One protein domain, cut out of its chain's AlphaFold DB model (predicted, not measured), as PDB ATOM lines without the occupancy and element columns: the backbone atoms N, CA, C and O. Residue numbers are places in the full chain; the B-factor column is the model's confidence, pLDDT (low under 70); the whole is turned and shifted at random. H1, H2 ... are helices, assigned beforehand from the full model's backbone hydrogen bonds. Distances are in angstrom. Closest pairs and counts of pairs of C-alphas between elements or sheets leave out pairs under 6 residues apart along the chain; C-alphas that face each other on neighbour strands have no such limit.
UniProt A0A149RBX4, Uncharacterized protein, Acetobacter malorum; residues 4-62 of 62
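AT A GLANCE: This is residues 4 to 62 of the 62 residues of an uncharacterized protein of Acetobacter malorum (UniProt A0A149RBX4). This is a long, slender helical hairpin: two long helices, H1 and H2, run side by side in opposite ways, close together near the first printed residue and spread wider toward the link that joins them. Residues 23 to 29 stick out at one end and residues 57 to 62 at the other. The printed part has 59 residues with two named helices, H1 then H2, and no named strand; the class is all helix. It is only just loose, close to extended, with a radius of gyration of the C-alphas of 15.2 A, and spans 53 by 19 by 8 A, a rod.

IN THESE COORDINATES: Find C-alpha 4 at (18.950, 7.809, 25.838); from there H1, residues 4 to 27, runs 34.6 A. H2, residues 34 to 60, runs 38.9 A to C-alpha 60 at (30.738, 17.463, 28.082).

HOW THE PARTS SIT: H1 touches H2 with residues 4 to 11 alone, meeting residues 44 to 55; the closest C-alphas, of Val 4 and Ala 51, are 5.0 A apart. This helical hairpin has a shallow tilt of 15 degrees, opposite ways. In H1 and H2 every O i to N i+4 pair is within hydrogen-bond range.

THE WHOLE: Look to Gln 29 and Ser 62 for the C-alphas farthest apart, 52.7 A. The printed part has no cut, and the link is short. Residues 61 to 62 have pLDDT under 70.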
ATOM      1  N   VAL A   4      19.932   7.456  24.803       93.31
ATOM      2  CA  VAL A   4      18.950   7.809  25.838       93.31
ATOM      3  C   VAL A   4      17.497   7.790  25.351       93.31
ATOM      4  O   VAL A   4      16.615   7.334  26.070       93.31
ATOM      5  N   LYS A   5      17.215   8.227  24.115       92.69
ATOM      6  CA  LYS A   5      15.851   8.214  23.553       92.69
ATOM      7  C   LYS A   5      15.377   6.794  23.252       92.69
ATOM      8  O   LYS A   5      14.185   6.519  23.368       92.69
ATOM      9  N   GLU A   6      16.286   5.915  22.841       95.06
ATOM     10  CA  GLU A   6      15.982   4.501  22.589       95.06
ATOM     11  C   GLU A   6      15.736   3.762  23.907       95.06
ATOM     12  O   GLU A   6      14.688   3.130  24.052       95.06
ATOM     13  N   THR A   7      16.609   3.944  24.903       96.25
ATOM     14  CA  THR A   7      16.424   3.385  26.251       96.25
ATOM     15  C   THR A   7      15.136   3.885  26.900       96.25
ATOM     16  O   THR A   7      14.338   3.074  27.364       96.25
ATOM     17  N   ALA A   8      14.862   5.193  26.867       96.56
ATOM     18  CA  ALA A   8      13.630   5.749  27.425       96.56
ATOM     19  C   ALA A   8      12.378   5.158  26.760       96.56
ATOM     20  O   ALA A   8      11.408   4.833  27.440       96.56
ATOM     21  N   ARG A   9      12.397   4.960  25.434       96.81
ATOM     22  CA  ARG A   9      11.293   4.297  24.727       96.81
ATOM     23  C   ARG A   9      11.132   2.838  25.158       96.81
ATOM     24  O   ARG A   9       9.998   2.405  25.338       96.81
ATOM     25  N   SER A  10      12.230   2.101  25.332       97.19
ATOM     26  CA  SER A  10      12.195   0.722  25.837       97.19
ATOM     27  C   SER A  10      11.556   0.659  27.226       97.19
ATOM     28  O   SER A  10      10.567  -0.044  27.411       97.19
ATOM     29  N   VAL A  11      12.035   1.487  28.161       97.56
ATOM     30  CA  VAL A  11      11.506   1.599  29.529       97.56
ATOM     31  C   VAL A  11      10.009   1.928  29.529       97.56
ATOM     32  O   VAL A  11       9.241   1.306  30.258       97.56
ATOM     33  N   MET A  12       9.558   2.853  28.676       97.81
ATOM     34  CA  MET A  12       8.133   3.198  28.564       97.81
ATOM     35  C   MET A  12       7.273   2.040  28.040       97.81
ATOM     36  O   MET A  12       6.165   1.831  28.534       97.81
ATOM     37  N   ASN A  13       7.770   1.269  27.069       98.00
ATOM     38  CA  ASN A  13       7.071   0.078  26.582       98.00
ATOM     39  C   ASN A  13       6.972  -0.992  27.677       98.00
ATOM     40  O   ASN A  13       5.917  -1.599  27.856       98.00
ATOM     41  N   GLU A  14       8.051  -1.194  28.431       97.94
ATOM     42  CA  GLU A  14       8.082  -2.113  29.563       97.94
ATOM     43  C   GLU A  14       7.088  -1.699  30.665       97.94
ATOM     44  O   GLU A  14       6.305  -2.532  31.119       97.94
ATOM     45  N   LEU A  15       7.026  -0.412  31.026       97.81
ATOM     46  CA  LEU A  15       6.025   0.147  31.954       97.81
ATOM     47  C   LEU A  15       4.591  -0.060  31.477       97.81
ATOM     48  O   LEU A  15       3.732  -0.435  32.275       97.81
ATOM     49  N   SER A  16       4.334   0.112  30.180       98.00
ATOM     50  CA  SER A  16       3.025  -0.204  29.609       98.00
ATOM     51  C   SER A  16       2.691  -1.693  29.742       98.00
ATOM     52  O   SER A  16       1.551  -2.031  30.050       98.00
ATOM     53  N   GLY A  17       3.664  -2.582  29.528       96.94
ATOM     54  CA  GLY A  17       3.489  -4.023  29.714       96.94
ATOM     55  C   GLY A  17       3.211  -4.395  31.171       96.94
ATOM     56  O   GLY A  17       2.290  -5.164  31.441       96.94
ATOM     57  N   LEU A  18       3.943  -3.801  32.120       96.12
ATOM     58  CA  LEU A  18       3.699  -4.012  33.546       96.12
ATOM     59  C   LEU A  18       2.294  -3.556  33.950       96.12
ATOM     60  O   LEU A  18       1.628  -4.267  34.697       96.12
ATOM     61  N   ALA A  19       1.823  -2.414  33.445       97.00
ATOM     62  CA  ALA A  19       0.474  -1.934  33.733       97.00
ATOM     63  C   ALA A  19      -0.602  -2.958  33.326       97.00
ATOM     64  O   ALA A  19      -1.525  -3.205  34.095       97.00
ATOM     65  N   VAL A  20      -0.443  -3.614  32.169       97.56
ATOM     66  CA  VAL A  20      -1.348  -4.687  31.712       97.56
ATOM     67  C   VAL A  20      -1.289  -5.910  32.632       97.56
ATOM     68  O   VAL A  20      -2.320  -6.497  32.948       97.56
ATOM     69  N   VAL A  21      -0.095  -6.297  33.094       95.31
ATOM     70  CA  VAL A  21       0.059  -7.418  34.039       95.31
ATOM     71  C   VAL A  21      -0.602  -7.105  35.381       95.31
ATOM     72  O   VAL A  21      -1.307  -7.953  35.922       95.31
ATOM     73  N   LEU A  22      -0.399  -5.897  35.912       95.44
ATOM     74  CA  LEU A  22      -0.999  -5.464  37.175       95.44
ATOM     75  C   LEU A  22      -2.528  -5.413  37.094       95.44
ATOM     76  O   LEU A  22      -3.185  -5.846  38.036       95.44
ATOM     77  N   ASP A  23      -3.082  -4.958  35.968       97.00
ATOM     78  CA  ASP A  23      -4.525  -5.007  35.714       97.00
ATOM     79  C   ASP A  23      -5.044  -6.455  35.732       97.00
ATOM     80  O   ASP A  23      -6.000  -6.770  36.438       97.00
ATOM     81  N   GLY A  24      -4.348  -7.377  35.058       96.69
ATOM     82  CA  GLY A  24      -4.695  -8.802  35.077       96.69
ATOM     83  C   GLY A  24      -4.653  -9.419  36.481       96.69
ATOM     84  O   GLY A  24      -5.568 -10.151  36.860       96.69
ATOM     85  N   LEU A  25      -3.632  -9.098  37.280       95.56
ATOM     86  CA  LEU A  25      -3.541  -9.552  38.673       95.56
ATOM     87  C   LEU A  25      -4.670  -8.974  39.529       95.56
ATOM     88  O   LEU A  25      -5.283  -9.705  40.305       95.56
ATOM     89  N   GLN A  26      -4.996  -7.693  39.344       95.56
ATOM     90  CA  GLN A  26      -6.097  -7.037  40.041       95.56
ATOM     91  C   GLN A  26      -7.446  -7.690  39.710       95.56
ATOM     92  O   GLN A  26      -8.233  -7.948  40.622       95.56
ATOM     93  N   VAL A  27      -7.706  -8.000  38.435       96.88
ATOM     94  CA  VAL A  27      -8.921  -8.712  37.999       96.88
ATOM     95  C   VAL A  27      -9.019 -10.089  38.660       96.88
ATOM     96  O   VAL A  27     -10.100 -10.487  39.098       96.88
ATOM     97  N   CYS A  28      -7.895 -10.793  38.781       96.69
ATOM     98  CA  CYS A  28      -7.818 -12.099  39.433       96.69
ATOM     99  C   CYS A  28      -7.776 -12.034  40.971       96.69
ATOM    100  O   CYS A  28      -7.818 -13.083  41.605       96.69
ATOM    101  N   GLN A  29      -7.719 -10.839  41.577       94.88
ATOM    102  CA  GLN A  29      -7.518 -10.629  43.023       94.88
ATOM    103  C   GLN A  29      -6.220 -11.257  43.560       94.88
ATOM    104  O   GLN A  29      -6.121 -11.619  44.732       94.88
ATOM    105  N   GLU A  30      -5.211 -11.356  42.699       94.19
ATOM    106  CA  GLU A  30      -3.893 -11.887  43.026       94.19
ATOM    107  C   GLU A  30      -2.970 -10.760  43.494       94.19
ATOM    108  O   GLU A  30      -2.971  -9.650  42.953       94.19
ATOM    109  N   VAL A  31      -2.136 -11.051  44.491       92.44
ATOM    110  CA  VAL A  31      -1.123 -10.103  44.965       92.44
ATOM    111  C   VAL A  31       0.164 -10.323  44.169       92.44
ATOM    112  O   VAL A  31       0.699 -11.435  44.186       92.44
ATOM    113  N   PRO A  32       0.705  -9.297  43.486       90.62
ATOM    114  CA  PRO A  32       1.973  -9.442  42.790       90.62
ATOM    115  C   PRO A  32       3.101  -9.764  43.783       90.62
ATOM    116  O   PRO A  32       3.169  -9.156  44.856       90.62
ATOM    117  N   PRO A  33       4.045 -10.650  43.424       93.50
ATOM    118  CA  PRO A  33       5.241 -10.854  44.228       93.50
ATOM    119  C   PRO A  33       6.049  -9.550  44.314       93.50
ATOM    120  O   PRO A  33       6.568  -9.057  43.310       93.50
ATOM    121  N   MET A  34       6.158  -8.981  45.518       95.38
ATOM    122  CA  MET A  34       6.781  -7.665  45.718       95.38
ATOM    123  C   MET A  34       8.267  -7.648  45.352       95.38
ATOM    124  O   MET A  34       8.726  -6.677  44.755       95.38
ATOM    125  N   ASP A  35       8.999  -8.733  45.619       96.69
ATOM    126  CA  ASP A  35      10.419  -8.845  45.259       96.69
ATOM    127  C   ASP A  35      10.632  -8.805  43.740       96.69
ATOM    128  O   ASP A  35      11.600  -8.216  43.248       96.69
ATOM    129  N   TRP A  36       9.702  -9.396  42.979       94.44
ATOM    130  CA  TRP A  36       9.719  -9.349  41.519       94.44
ATOM    131  C   TRP A  36       9.461  -7.924  41.019       94.44
ATOM    132  O   TRP A  36      10.247  -7.419  40.214       94.44
ATOM    133  N   LEU A  37       8.430  -7.247  41.543       95.56
ATOM    134  CA  LEU A  37       8.137  -5.849  41.204       95.56
ATOM    135  C   LEU A  37       9.314  -4.926  41.526       95.56
ATOM    136  O   LEU A  37       9.719  -4.124  40.688       95.56
ATOM    137  N   GLN A  38       9.890  -5.060  42.720       96.88
ATOM    138  CA  GLN A  38      11.025  -4.253  43.152       96.88
ATOM    139  C   GLN A  38      12.245  -4.482  42.254       96.88
ATOM    140  O   GLN A  38      12.864  -3.520  41.799       96.88
ATOM    141  N   SER A  39      12.574  -5.742  41.956       96.44
ATOM    142  CA  SER A  39      13.693  -6.083  41.068       96.44
ATOM    143  C   SER A  39      13.496  -5.511  39.666       96.44
ATOM    144  O   SER A  39      14.434  -4.985  39.067       96.44
ATOM    145  N   TRP A  40      12.267  -5.573  39.153       95.94
ATOM    146  CA  TRP A  40      11.937  -5.060  37.833       95.94
ATOM    147  C   TRP A  40      12.029  -3.529  37.767       95.94
ATOM    148  O   TRP A  40      12.680  -3.001  36.865       95.94
ATOM    149  N   VAL A  41      11.473  -2.814  38.754       96.56
ATOM    150  CA  VAL A  41      11.560  -1.343  38.838       96.56
ATOM    151  C   VAL A  41      13.014  -0.887  38.976       96.56
ATOM    152  O   VAL A  41      13.436   0.027  38.267       96.56
ATOM    153  N   ASN A  42      13.802  -1.552  39.827       97.94
ATOM    154  CA  ASN A  42      15.224  -1.251  39.994       97.94
ATOM    155  C   ASN A  42      16.002  -1.412  38.684       97.94
ATOM    156  O   ASN A  42      16.842  -0.572  38.365       97.94
ATOM    157  N   ARG A  43      15.721  -2.463  37.904       97.94
ATOM    158  CA  ARG A  43      16.367  -2.660  36.602       97.94
ATOM    159  C   ARG A  43      16.066  -1.502  35.651       97.94
ATOM    160  O   ARG A  43      17.005  -0.921  35.117       97.94
ATOM    161  N   LEU A  44      14.792  -1.139  35.474       97.88
ATOM    162  CA  LEU A  44      14.417  -0.050  34.564       97.88
ATOM    163  C   LEU A  44      15.010   1.296  34.980       97.88
ATOM    164  O   LEU A  44      15.450   2.066  34.127       97.88
ATOM    165  N   HIS A  45      15.035   1.568  36.286       97.62
ATOM    166  CA  HIS A  45      15.680   2.757  36.825       97.62
ATOM    167  C   HIS A  45      17.164   2.799  36.445       97.62
ATOM    168  O   HIS A  45      17.607   3.780  35.853       97.62
ATOM    169  N   ASN A  46      17.902   1.720  36.714       97.88
ATOM    170  CA  ASN A  46      19.335   1.645  36.434       97.88
ATOM    171  C   ASN A  46      19.647   1.745  34.933       97.88
ATOM    172  O   ASN A  46      20.620   2.389  34.551       97.88
ATOM    173  N   GLU A  47      18.830   1.128  34.074       97.00
ATOM    174  CA  GLU A  47      18.989   1.222  32.618       97.00
ATOM    175  C   GLU A  47      18.820   2.667  32.128       97.00
ATOM    176  O   GLU A  47      19.633   3.155  31.337       97.00
ATOM    177  N   LEU A  48      17.792   3.370  32.615       96.69
ATOM    178  CA  LEU A  48      17.543   4.760  32.241       96.69
ATOM    179  C   LEU A  48      18.608   5.710  32.803       96.69
ATOM    180  O   LEU A  48      19.073   6.590  32.079       96.69
ATOM    181  N   ASP A  49      19.010   5.518  34.058       97.25
ATOM    182  CA  ASP A  49      20.051   6.307  34.721       97.25
ATOM    183  C   ASP A  49      21.397   6.175  33.994       97.25
ATOM    184  O   ASP A  49      22.000   7.174  33.598       97.25
ATOM    185  N   ALA A  50      21.815   4.945  33.678       95.56
ATOM    186  CA  ALA A  50      23.034   4.697  32.914       95.56
ATOM    187  C   ALA A  50      23.001   5.364  31.527       95.56
ATOM    188  O   ALA A  50      24.004   5.923  31.074       95.56
ATOM    189  N   ALA A  51      21.848   5.338  30.849       94.94
ATOM    190  CA  ALA A  51      21.693   5.982  29.550       94.94
ATOM    191  C   ALA A  51      21.744   7.516  29.640       94.94
ATOM    192  O   ALA A  51      22.320   8.147  28.752       94.94
ATOM    193  N   LEU A  52      21.184   8.106  30.701       94.38
ATOM    194  CA  LEU A  52      21.258   9.542  30.974       94.38
ATOM    195  C   LEU A  52      22.694   9.976  31.273       94.38
ATOM    196  O   LEU A  52      23.182  10.912  30.644       94.38
ATOM    197  N   ILE A  53      23.395   9.272  32.166       94.75
ATOM    198  CA  ILE A  53      24.799   9.556  32.505       94.75
ATOM    199  C   ILE A  53      25.676   9.521  31.247       94.75
ATOM    200  O   ILE A  53      26.471  10.431  31.017       94.75
ATOM    201  N   ALA A  54      25.503   8.504  30.400       91.88
ATOM    202  CA  ALA A  54      26.261   8.382  29.160       91.88
ATOM    203  C   ALA A  54      25.965   9.512  28.154       91.88
ATOM    204  O   ALA A  54      26.845   9.885  27.378       91.88
ATOM    205  N   ASP A  55      24.739  10.045  28.129       91.38
ATOM    206  CA  ASP A  55      24.367  11.185  27.280       91.38
ATOM    207  C   ASP A  55      24.990  12.489  27.800       91.38
ATOM    208  O   ASP A  55      25.604  13.222  27.024       91.38
ATOM    209  N   PHE A  56      24.949  12.717  29.119       90.00
ATOM    210  CA  PHE A  56      25.611  13.857  29.762       90.00
ATOM    211  C   PHE A  56      27.119  13.876  29.493       90.00
ATOM    212  O   PHE A  56      27.645  14.887  29.034       90.00
ATOM    213  N   GLN A  57      27.806  12.743  29.679       90.50
ATOM    214  CA  GLN A  57      29.250  12.635  29.432       90.50
ATOM    215  C   GLN A  57      29.629  12.906  27.969       90.50
ATOM    216  O   GLN A  57      30.692  13.458  27.696       90.50
ATOM    217  N   LYS A  58      28.768  12.540  27.008       84.62
ATOM    218  CA  LYS A  58      28.981  12.870  25.587       84.62
ATOM    219  C   LYS A  58      28.829  14.364  25.313       84.62
ATOM    220  O   LYS A  58      29.551  14.895  24.470       84.62
ATOM    221  N   GLY A  59      27.903  15.022  26.008       78.31
ATOM    222  CA  GLY A  59      27.691  16.465  25.922       78.31
ATOM    223  C   GLY A  59      28.858  17.286  26.477       78.31
ATOM    224  O   GLY A  59      29.154  18.337  25.928       78.31
ATOM    225  N   GLU A  60      29.553  16.799  27.508       72.75
ATOM    226  CA  GLU A  60      30.738  17.463  28.082       72.75
ATOM    227  C   GLU A  60      32.004  17.344  27.210       72.75
ATOM    228  O   GLU A  60      32.957  18.099  27.397       72.75
ATOM    229  N   GLN A  61      32.035  16.393  26.271       62.19
ATOM    230  CA  GLN A  61      33.174  16.141  25.374       62.19
ATOM    231  C   GLN A  61      33.031  16.788  23.983       62.19
ATOM    232  O   GLN A  61      33.946  16.650  23.167       62.19
ATOM    233  N   SER A  62      31.899  17.443  23.696       53.91
ATOM    234  CA  SER A  62      31.596  18.107  22.412       53.91
ATOM    235  C   SER A  62      31.736  19.621  22.510       53.91
ATOM    236  O   SER A  62      32.126  20.224  21.487       53.91
TER     237      SER A  62